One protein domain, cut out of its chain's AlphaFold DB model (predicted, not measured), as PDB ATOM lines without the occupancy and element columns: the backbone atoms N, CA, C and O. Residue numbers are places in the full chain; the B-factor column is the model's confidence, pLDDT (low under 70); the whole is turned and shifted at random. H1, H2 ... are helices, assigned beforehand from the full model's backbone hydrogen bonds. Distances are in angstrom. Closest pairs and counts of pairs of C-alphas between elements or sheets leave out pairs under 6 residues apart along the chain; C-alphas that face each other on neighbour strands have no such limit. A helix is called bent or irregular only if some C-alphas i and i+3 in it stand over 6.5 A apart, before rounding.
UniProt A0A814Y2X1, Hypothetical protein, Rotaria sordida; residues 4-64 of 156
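This is residues 4 to 64 of the 156 residues of the protein "Hypothetical protein" of Rotaria sordida (UniProt A0A814Y2X1). One long helix, H2, makes a rod that bends toward its last residues; the short helix H1 packs on its residues 28 to 35, joined to it by a long loop that folds back. Residues 40 to 64, of which 40 to 62 belong to H2, stick out. The 61 printed residues hold H1, then H2, with no named strand: all helix. The whole is extended, radius of gyration of the C-alphas 19.5 A, spans 63 by 16 by 13 A.

Look at H2, residues 22 to 62, assigned as one helix by its hydrogen bonds but bent: C-alphas 51 and 54 are 6.7 A apart. Its arms H2a, residues 22 to 51, and H2b, residues 54 to 62, stand at a steep tilt of 40 degrees. H1, residues 4 to 10, touches H2a at residues 28 to 35 alone; the closest C-alphas, of Ile 10 and Ser 35, are 5.0 A apart. They run the same way at a steep tilt of 47 degrees. H1 and H2b are apart. Every O i to N i+4 pair is within hydrogen-bond range in H1 and H2a, and 3 of 5 in H2b.

Find C-alpha 22 at (62.450, -22.230, -41.713); H2a runs 43.7 A to C-alpha 51. H2b runs 13.7 A to C-alpha 62 at (3.797, -4.838, -39.666). H1 begins at C-alpha 4, (51.595, -12.576, -55.834), and measures 10.1 A.

The farthest C-alphas, of Asn 20 and Ser 64, are 63.7 A apart. The printed part has no cut; the link from H1 to H2, 11 residues, is long. Look for pLDDT under 70 at residues 12 to 20 and 54 to 64.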
ATOM      1  N   TRP A   4      52.453 -11.606 -55.166       76.75
ATOM      2  CA  TRP A   4      51.595 -12.576 -55.834       76.75
ATOM      3  C   TRP A   4      51.431 -13.882 -55.041       76.75
ATOM      4  O   TRP A   4      50.341 -14.437 -54.972       76.75
ATOM      5  N   TYR A   5      52.496 -14.342 -54.376       76.44
ATOM      6  CA  TYR A   5      52.474 -15.555 -53.556       76.44
ATOM      7  C   TYR A   5      51.578 -15.397 -52.323       76.44
ATOM      8  O   TYR A   5      50.782 -16.283 -52.010       76.44
ATOM      9  N   SER A   6      51.674 -14.256 -51.637       77.06
ATOM     10  CA  SER A   6      50.812 -13.958 -50.491       77.06
ATOM     11  C   SER A   6      49.347 -13.824 -50.912       77.06
ATOM     12  O   SER A   6      48.468 -14.307 -50.207       77.06
ATOM     13  N   PHE A   7      49.083 -13.228 -52.080       79.75
ATOM     14  CA  PHE A   7      47.733 -13.114 -52.629       79.75
ATOM     15  C   PHE A   7      47.112 -14.495 -52.909       79.75
ATOM     16  O   PHE A   7      46.036 -14.787 -52.399       79.75
ATOM     17  N   CYS A   8      47.805 -15.398 -53.612       75.06
ATOM     18  CA  CYS A   8      47.273 -16.739 -53.895       75.06
ATOM     19  C   CYS A   8      47.001 -17.573 -52.628       75.06
ATOM     20  O   CYS A   8      45.959 -18.224 -52.549       75.06
ATOM     21  N   ASN A   9      47.878 -17.495 -51.615       74.62
ATOM     22  CA  ASN A   9      47.676 -18.178 -50.326       74.62
ATOM     23  C   ASN A   9      46.440 -17.676 -49.562       74.62
ATOM     24  O   ASN A   9      45.782 -18.458 -48.879       74.62
ATOM     25  N   ILE A  10      46.108 -16.384 -49.673       76.88
ATOM     26  CA  ILE A  10      44.940 -15.802 -48.995       76.88
ATOM     27  C   ILE A  10      43.629 -16.237 -49.662       76.88
ATOM     28  O   ILE A  10      42.661 -16.527 -48.967       76.88
ATOM     29  N   PHE A  11      43.594 -16.320 -50.994       76.31
ATOM     30  CA  PHE A  11      42.388 -16.686 -51.748       76.31
ATOM     31  C   PHE A  11      42.217 -18.203 -51.962       76.31
ATOM     32  O   PHE A  11      41.311 -18.617 -52.681       76.31
ATOM     33  N   GLY A  12      43.057 -19.037 -51.335       66.44
ATOM     34  CA  GLY A  12      42.919 -20.500 -51.353       66.44
ATOM     35  C   GLY A  12      43.393 -21.181 -52.640       66.44
ATOM     36  O   GLY A  12      43.159 -22.375 -52.824       66.44
ATOM     37  N   TYR A  13      44.085 -20.460 -53.525       64.81
ATOM     38  CA  TYR A  13      44.760 -21.071 -54.664       64.81
ATOM     39  C   TYR A  13      46.049 -21.713 -54.151       64.81
ATOM     40  O   TYR A  13      47.062 -21.037 -53.972       64.81
ATOM     41  N   GLY A  14      45.989 -23.015 -53.858       60.06
ATOM     42  CA  GLY A  14      47.151 -23.808 -53.469       60.06
ATOM     43  C   GLY A  14      48.193 -23.764 -54.578       60.06
ATOM     44  O   GLY A  14      47.985 -24.331 -55.647       60.06
ATOM     45  N   VAL A  15      49.289 -23.043 -54.351       58.34
ATOM     46  CA  VAL A  15      50.409 -23.020 -55.289       58.34
ATOM     47  C   VAL A  15      51.476 -23.968 -54.764       58.34
ATOM     48  O   VAL A  15      52.003 -23.749 -53.674       58.34
ATOM     49  N   ASP A  16      51.779 -25.016 -55.530       58.50
ATOM     50  CA  ASP A  16      52.810 -26.012 -55.225       58.50
ATOM     51  C   ASP A  16      54.217 -25.392 -55.303       58.50
ATOM     52  O   ASP A  16      54.970 -25.587 -56.258       58.50
ATOM     53  N   PHE A  17      54.588 -24.609 -54.291       59.69
ATOM     54  CA  PHE A  17      55.946 -24.109 -54.108       59.69
ATOM     55  C   PHE A  17      56.558 -24.708 -52.844       59.69
ATOM     56  O   PHE A  17      56.060 -24.525 -51.734       59.69
ATOM     57  N   HIS A  18      57.671 -25.418 -53.019       60.75
ATOM     58  CA  HIS A  18      58.434 -26.013 -51.930       60.75
ATOM     59  C   HIS A  18      59.284 -24.929 -51.245       60.75
ATOM     60  O   HIS A  18      60.221 -24.396 -51.841       60.75
ATOM     61  N   VAL A  19      58.923 -24.553 -50.015       63.31
ATOM     62  CA  VAL A  19      59.679 -23.586 -49.202       63.31
ATOM     63  C   VAL A  19      60.871 -24.276 -48.538       63.31
ATOM     64  O   VAL A  19      60.704 -25.248 -47.809       63.31
ATOM     65  N   ASN A  20      62.082 -23.763 -48.768       66.44
ATOM     66  CA  ASN A  20      63.321 -24.405 -48.305       66.44
ATOM     67  C   ASN A  20      63.862 -23.823 -46.979       66.44
ATOM     68  O   ASN A  20      64.768 -24.404 -46.386       66.44
ATOM     69  N   THR A  21      63.321 -22.694 -46.492       78.44
ATOM     70  CA  THR A  21      63.842 -21.964 -45.316       78.44
ATOM     71  C   THR A  21      62.838 -21.935 -44.153       78.44
ATOM     72  O   THR A  21      61.655 -21.661 -44.345       78.44
ATOM     73  N   ALA A  22      63.304 -22.141 -42.911       76.44
ATOM     74  CA  ALA A  22      62.450 -22.230 -41.713       76.44
ATOM     75  C   ALA A  22      61.567 -20.985 -41.459       76.44
ATOM     76  O   ALA A  22      60.408 -21.115 -41.070       76.44
ATOM     77  N   ALA A  23      62.088 -19.781 -41.722       79.12
ATOM     78  CA  ALA A  23      61.340 -18.529 -41.568       79.12
ATOM     79  C   ALA A  23      60.170 -18.402 -42.564       79.12
ATOM     80  O   ALA A  23      59.135 -17.816 -42.253       79.12
ATOM     81  N   GLU A  24      60.314 -18.979 -43.756       72.06
ATOM     82  CA  GLU A  24      59.309 -18.926 -44.820       72.06
ATOM     83  C   GLU A  24      58.141 -19.881 -44.548       72.06
ATOM     84  O   GLU A  24      56.986 -19.552 -44.827       72.06
ATOM     85  N   CYS A  25      58.424 -21.023 -43.918       77.88
ATOM     86  CA  CYS A  25      57.412 -21.973 -43.463       77.88
ATOM     87  C   CYS A  25      56.488 -21.353 -42.397       77.88
ATOM     88  O   CYS A  25      55.265 -21.431 -42.511       77.88
ATOM     89  N   LEU A  26      57.063 -20.652 -41.412       83.38
ATOM     90  CA  LEU A  26      56.296 -20.009 -40.339       83.38
ATOM     91  C   LEU A  26      55.377 -18.893 -40.865       83.38
ATOM     92  O   LEU A  26      54.231 -18.783 -40.432       83.38
ATOM     93  N   LEU A  27      55.846 -18.107 -41.839       81.75
ATOM     94  CA  LEU A  27      55.026 -17.082 -42.495       81.75
ATOM     95  C   LEU A  27      53.887 -17.684 -43.323       81.75
ATOM     96  O   LEU A  27      52.767 -17.185 -43.267       81.75
ATOM     97  N   THR A  28      54.151 -18.763 -44.058       78.62
ATOM     98  CA  THR A  28      53.132 -19.452 -44.867       78.62
ATOM     99  C   THR A  28      52.040 -20.047 -43.983       78.62
ATOM    100  O   THR A  28      50.856 -19.851 -44.247       78.62
ATOM    101  N   PHE A  29      52.426 -20.692 -42.880       84.00
ATOM    102  CA  PHE A  29      51.491 -21.209 -41.884       84.00
ATOM    103  C   PHE A  29      50.636 -20.095 -41.260       84.00
ATOM    104  O   PHE A  29      49.419 -20.235 -41.152       84.00
ATOM    105  N   GLY A  30      51.252 -18.965 -40.895       86.19
ATOM    106  CA  GLY A  30      50.534 -17.809 -40.355       86.19
ATOM    107  C   GLY A  30      49.538 -17.202 -41.349       86.19
ATOM    108  O   GLY A  30      48.405 -16.899 -40.977       86.19
ATOM    109  N   LEU A  31      49.928 -17.068 -42.620       80.75
ATOM    110  CA  LEU A  31      49.053 -16.564 -43.685       80.75
ATOM    111  C   LEU A  31      47.890 -17.517 -43.979       80.75
ATOM    112  O   LEU A  31      46.771 -17.053 -44.188       80.75
ATOM    113  N   TYR A  32      48.137 -18.826 -43.942       83.31
ATOM    114  CA  TYR A  32      47.101 -19.845 -44.098       83.31
ATOM    115  C   TYR A  32      46.103 -19.839 -42.932       83.31
ATOM    116  O   TYR A  32      44.893 -19.913 -43.131       83.31
ATOM    117  N   MET A  33      46.587 -19.685 -41.697       86.38
ATOM    118  CA  MET A  33      45.709 -19.537 -40.535       86.38
ATOM    119  C   MET A  33      44.855 -18.267 -40.621       86.38
ATOM    120  O   MET A  33      43.657 -18.312 -40.343       86.38
ATOM    121  N   LEU A  34      45.436 -17.140 -41.043       87.56
ATOM    122  CA  LEU A  34      44.694 -15.890 -41.213       87.56
ATOM    123  C   LEU A  34      43.616 -16.005 -42.301       87.56
ATOM    124  O   LEU A  34      42.497 -15.535 -42.091       87.56
ATOM    125  N   SER A  35      43.923 -16.627 -43.444       87.06
ATOM    126  CA  SER A  35      42.943 -16.808 -44.523       87.06
ATOM    127  C   SER A  35      41.787 -17.707 -44.092       87.06
ATOM    128  O   SER A  35      40.627 -17.369 -44.333       87.06
ATOM    129  N   LEU A  36      42.077 -18.783 -43.357       85.62
ATOM    130  CA  LEU A  36      41.059 -19.664 -42.793       85.62
ATOM    131  C   LEU A  36      40.147 -18.910 -41.817       85.62
ATOM    132  O   LEU A  36      38.926 -19.021 -41.918       85.62
ATOM    133  N   ILE A  37      40.710 -18.090 -40.923       92.62
ATOM    134  CA  ILE A  37      39.925 -17.273 -39.986       92.62
ATOM    135  C   ILE A  37      39.014 -16.293 -40.738       92.62
ATOM    136  O   ILE A  37      37.843 -16.163 -40.381       92.62
ATOM    137  N   LEU A  38      39.508 -15.626 -41.786       90.19
ATOM    138  CA  LEU A  38      38.703 -14.695 -42.587       90.19
ATOM    139  C   LEU A  38      37.531 -15.396 -43.286       90.19
ATOM    140  O   LEU A  38      36.401 -14.910 -43.213       90.19
ATOM    141  N   VAL A  39      37.773 -16.551 -43.913       89.69
ATOM    142  CA  VAL A  39      36.729 -17.329 -44.598       89.69
ATOM    143  C   VAL A  39      35.685 -17.840 -43.603       89.69
ATOM    144  O   VAL A  39      34.484 -17.696 -43.844       89.69
ATOM    145  N   VAL A  40      36.119 -18.384 -42.462       92.31
ATOM    146  CA  VAL A  40      35.214 -18.863 -41.408       92.31
ATOM    147  C   VAL A  40      34.398 -17.710 -40.823       92.31
ATOM    148  O   VAL A  40      33.187 -17.848 -40.675       92.31
ATOM    149  N   THR A  41      35.011 -16.554 -40.559       94.56
ATOM    150  CA  THR A  41      34.312 -15.380 -40.003       94.56
ATOM    151  C   THR A  41      33.278 -14.827 -40.981       94.56
ATOM    152  O   THR A  41      32.152 -14.533 -40.584       94.56
ATOM    153  N   TYR A  42      33.624 -14.723 -42.267       93.31
ATOM    154  CA  TYR A  42      32.680 -14.296 -43.299       93.31
ATOM    155  C   TYR A  42      31.500 -15.267 -43.420       93.31
ATOM    156  O   TYR A  42      30.348 -14.837 -43.409       93.31
ATOM    157  N   THR A  43      31.780 -16.573 -43.464       94.31
ATOM    158  CA  THR A  43      30.746 -17.614 -43.569       94.31
ATOM    159  C   THR A  43      29.841 -17.619 -42.337       94.31
ATOM    160  O   THR A  43      28.624 -17.701 -42.475       94.31
ATOM    161  N   ALA A  44      30.407 -17.452 -41.140       93.81
ATOM    162  CA  ALA A  44      29.649 -17.349 -39.897       93.81
ATOM    163  C   ALA A  44      28.757 -16.097 -39.863       93.81
ATOM    164  O   ALA A  44      27.590 -16.182 -39.481       93.81
ATOM    165  N   ASN A  45      29.269 -14.945 -40.304       94.38
ATOM    166  CA  ASN A  45      28.491 -13.707 -40.341       94.38
ATOM    167  C   ASN A  45      27.359 -13.768 -41.380       94.38
ATOM    168  O   ASN A  45      26.231 -13.371 -41.093       94.38
ATOM    169  N   LEU A  46      27.632 -14.321 -42.566       93.25
ATOM    170  CA  LEU A  46      26.618 -14.532 -43.598       93.25
ATOM    171  C   LEU A  46      25.535 -15.513 -43.127       93.25
ATOM    172  O   LEU A  46      24.349 -15.232 -43.284       93.25
ATOM    173  N   ALA A  47      25.925 -16.632 -42.510       91.56
ATOM    174  CA  ALA A  47      24.987 -17.605 -41.955       91.56
ATOM    175  C   ALA A  47      24.109 -16.995 -40.847       91.56
ATOM    176  O   ALA A  47      22.898 -17.226 -40.814       91.56
ATOM    177  N   SER A  48      24.694 -16.159 -39.982       90.50
ATOM    178  CA  SER A  48      23.962 -15.405 -38.956       90.50
ATOM    179  C   SER A  48      22.934 -14.458 -39.580       90.50
ATOM    180  O   SER A  48      21.759 -14.469 -39.206       90.50
ATOM    181  N   TYR A  49      23.340 -13.696 -40.599       88.88
ATOM    182  CA  TYR A  49      22.443 -12.782 -41.301       88.88
ATOM    183  C   TYR A  49      21.277 -13.514 -41.978       88.88
ATOM    184  O   TYR A  49      20.125 -13.112 -41.808       88.88
ATOM    185  N   LEU A  50      21.546 -14.615 -42.685       86.31
ATOM    186  CA  LEU A  50      20.507 -15.407 -43.351       86.31
ATOM    187  C   LEU A  50      19.503 -15.995 -42.350       86.31
ATOM    188  O   LEU A  50      18.305 -15.964 -42.617       86.31
ATOM    189  N   THR A  51      19.962 -16.441 -41.178       84.44
ATOM    190  CA  THR A  51      19.079 -16.983 -40.128       84.44
ATOM    191  C   THR A  51      18.148 -15.911 -39.548       84.44
ATOM    192  O   THR A  51      16.983 -16.190 -39.279       84.44
ATOM    193  N   ILE A  52      18.626 -14.671 -39.396       76.06
ATOM    194  CA  ILE A  52      17.845 -13.569 -38.806       76.06
ATOM    195  C   ILE A  52      16.939 -12.872 -39.841       76.06
ATOM    196  O   ILE A  52      15.871 -12.377 -39.479       76.06
ATOM    197  N   SER A  53      17.340 -12.826 -41.116       71.19
ATOM    198  CA  SER A  53      16.637 -12.080 -42.176       71.19
ATOM    199  C   SER A  53      15.148 -12.435 -42.293       71.19
ATOM    200  O   SER A  53      14.309 -11.542 -42.224       71.19
ATOM    201  N   LYS A  54      14.807 -13.732 -42.308       65.94
ATOM    202  CA  LYS A  54      13.418 -14.216 -42.414       65.94
ATOM    203  C   LYS A  54      12.494 -13.677 -41.312       65.94
ATOM    204  O   LYS A  54      11.322 -13.432 -41.566       65.94
ATOM    205  N   SER A  55      13.006 -13.502 -40.093       62.09
ATOM    206  CA  SER A  55      12.223 -12.979 -38.965       62.09
ATOM    207  C   SER A  55      12.063 -11.457 -39.032       62.09
ATOM    208  O   SER A  55      10.983 -10.937 -38.763       62.09
ATOM    209  N   LYS A  56      13.119 -10.736 -39.435       62.03
ATOM    210  CA  LYS A  56      13.100  -9.267 -39.524       62.03
ATOM    211  C   LYS A  56      12.186  -8.741 -40.622       62.03
ATOM    212  O   LYS A  56      11.555  -7.707 -40.405       62.03
ATOM    213  N   ASP A  57      12.101  -9.435 -41.753       62.78
ATOM    214  CA  ASP A  57      11.261  -8.997 -42.870       62.78
ATOM    215  C   ASP A  57       9.781  -8.950 -42.449       62.78
ATOM    216  O   ASP A  57       9.153  -7.900 -42.584       62.78
ATOM    217  N   ILE A  58       9.288 -10.001 -41.776       62.16
ATOM    218  CA  ILE A  58       7.916 -10.078 -41.232       62.16
ATOM    219  C   ILE A  58       7.637  -8.939 -40.232       62.16
ATOM    220  O   ILE A  58       6.606  -8.274 -40.300       62.16
ATOM    221  N   ILE A  59       8.567  -8.675 -39.307       60.78
ATOM    222  CA  ILE A  59       8.391  -7.652 -38.256       60.78
ATOM    223  C   ILE A  59       8.407  -6.228 -38.840       60.78
ATOM    224  O   ILE A  59       7.678  -5.345 -38.386       60.78
ATOM    225  N   SER A  60       9.233  -5.981 -39.859       59.91
ATOM    226  CA  SER A  60       9.328  -4.665 -40.503       59.91
ATOM    227  C   SER A  60       8.081  -4.307 -41.322       59.91
ATOM    228  O   SER A  60       7.706  -3.134 -41.395       59.91
ATOM    229  N   GLU A  61       7.399  -5.314 -41.874       57.44
ATOM    230  CA  GLU A  61       6.192  -5.159 -42.688       57.44
ATOM    231  C   GLU A  61       4.981  -4.701 -41.861       57.44
ATOM    232  O   GLU A  61       4.241  -3.806 -42.286       57.44
ATOM    233  N   ILE A  62       4.861  -5.197 -40.623       59.72
ATOM    234  CA  ILE A  62       3.797  -4.838 -39.666       59.72
ATOM    235  C   ILE A  62       3.733  -3.324 -39.409       59.72
ATOM    236  O   ILE A  62       2.651  -2.752 -39.267       59.72
ATOM    237  N   ASN A  63       4.883  -2.647 -39.377       58.72
ATOM    238  CA  ASN A  63       4.948  -1.208 -39.114       58.72
ATOM    239  C   ASN A  63       4.652  -0.337 -40.349       58.72
ATOM    240  O   ASN A  63       4.441   0.868 -40.200       58.72
ATOM    241  N   SER A  64       4.637  -0.913 -41.557       56.28
ATOM    242  CA  SER A  64       4.661  -0.158 -42.818       56.28
ATOM    243  C   SER A  64       3.342  -0.208 -43.604       56.28
ATOM    244  O   SER A  64       2.945   0.801 -44.191       56.28
TER     245      SER A  64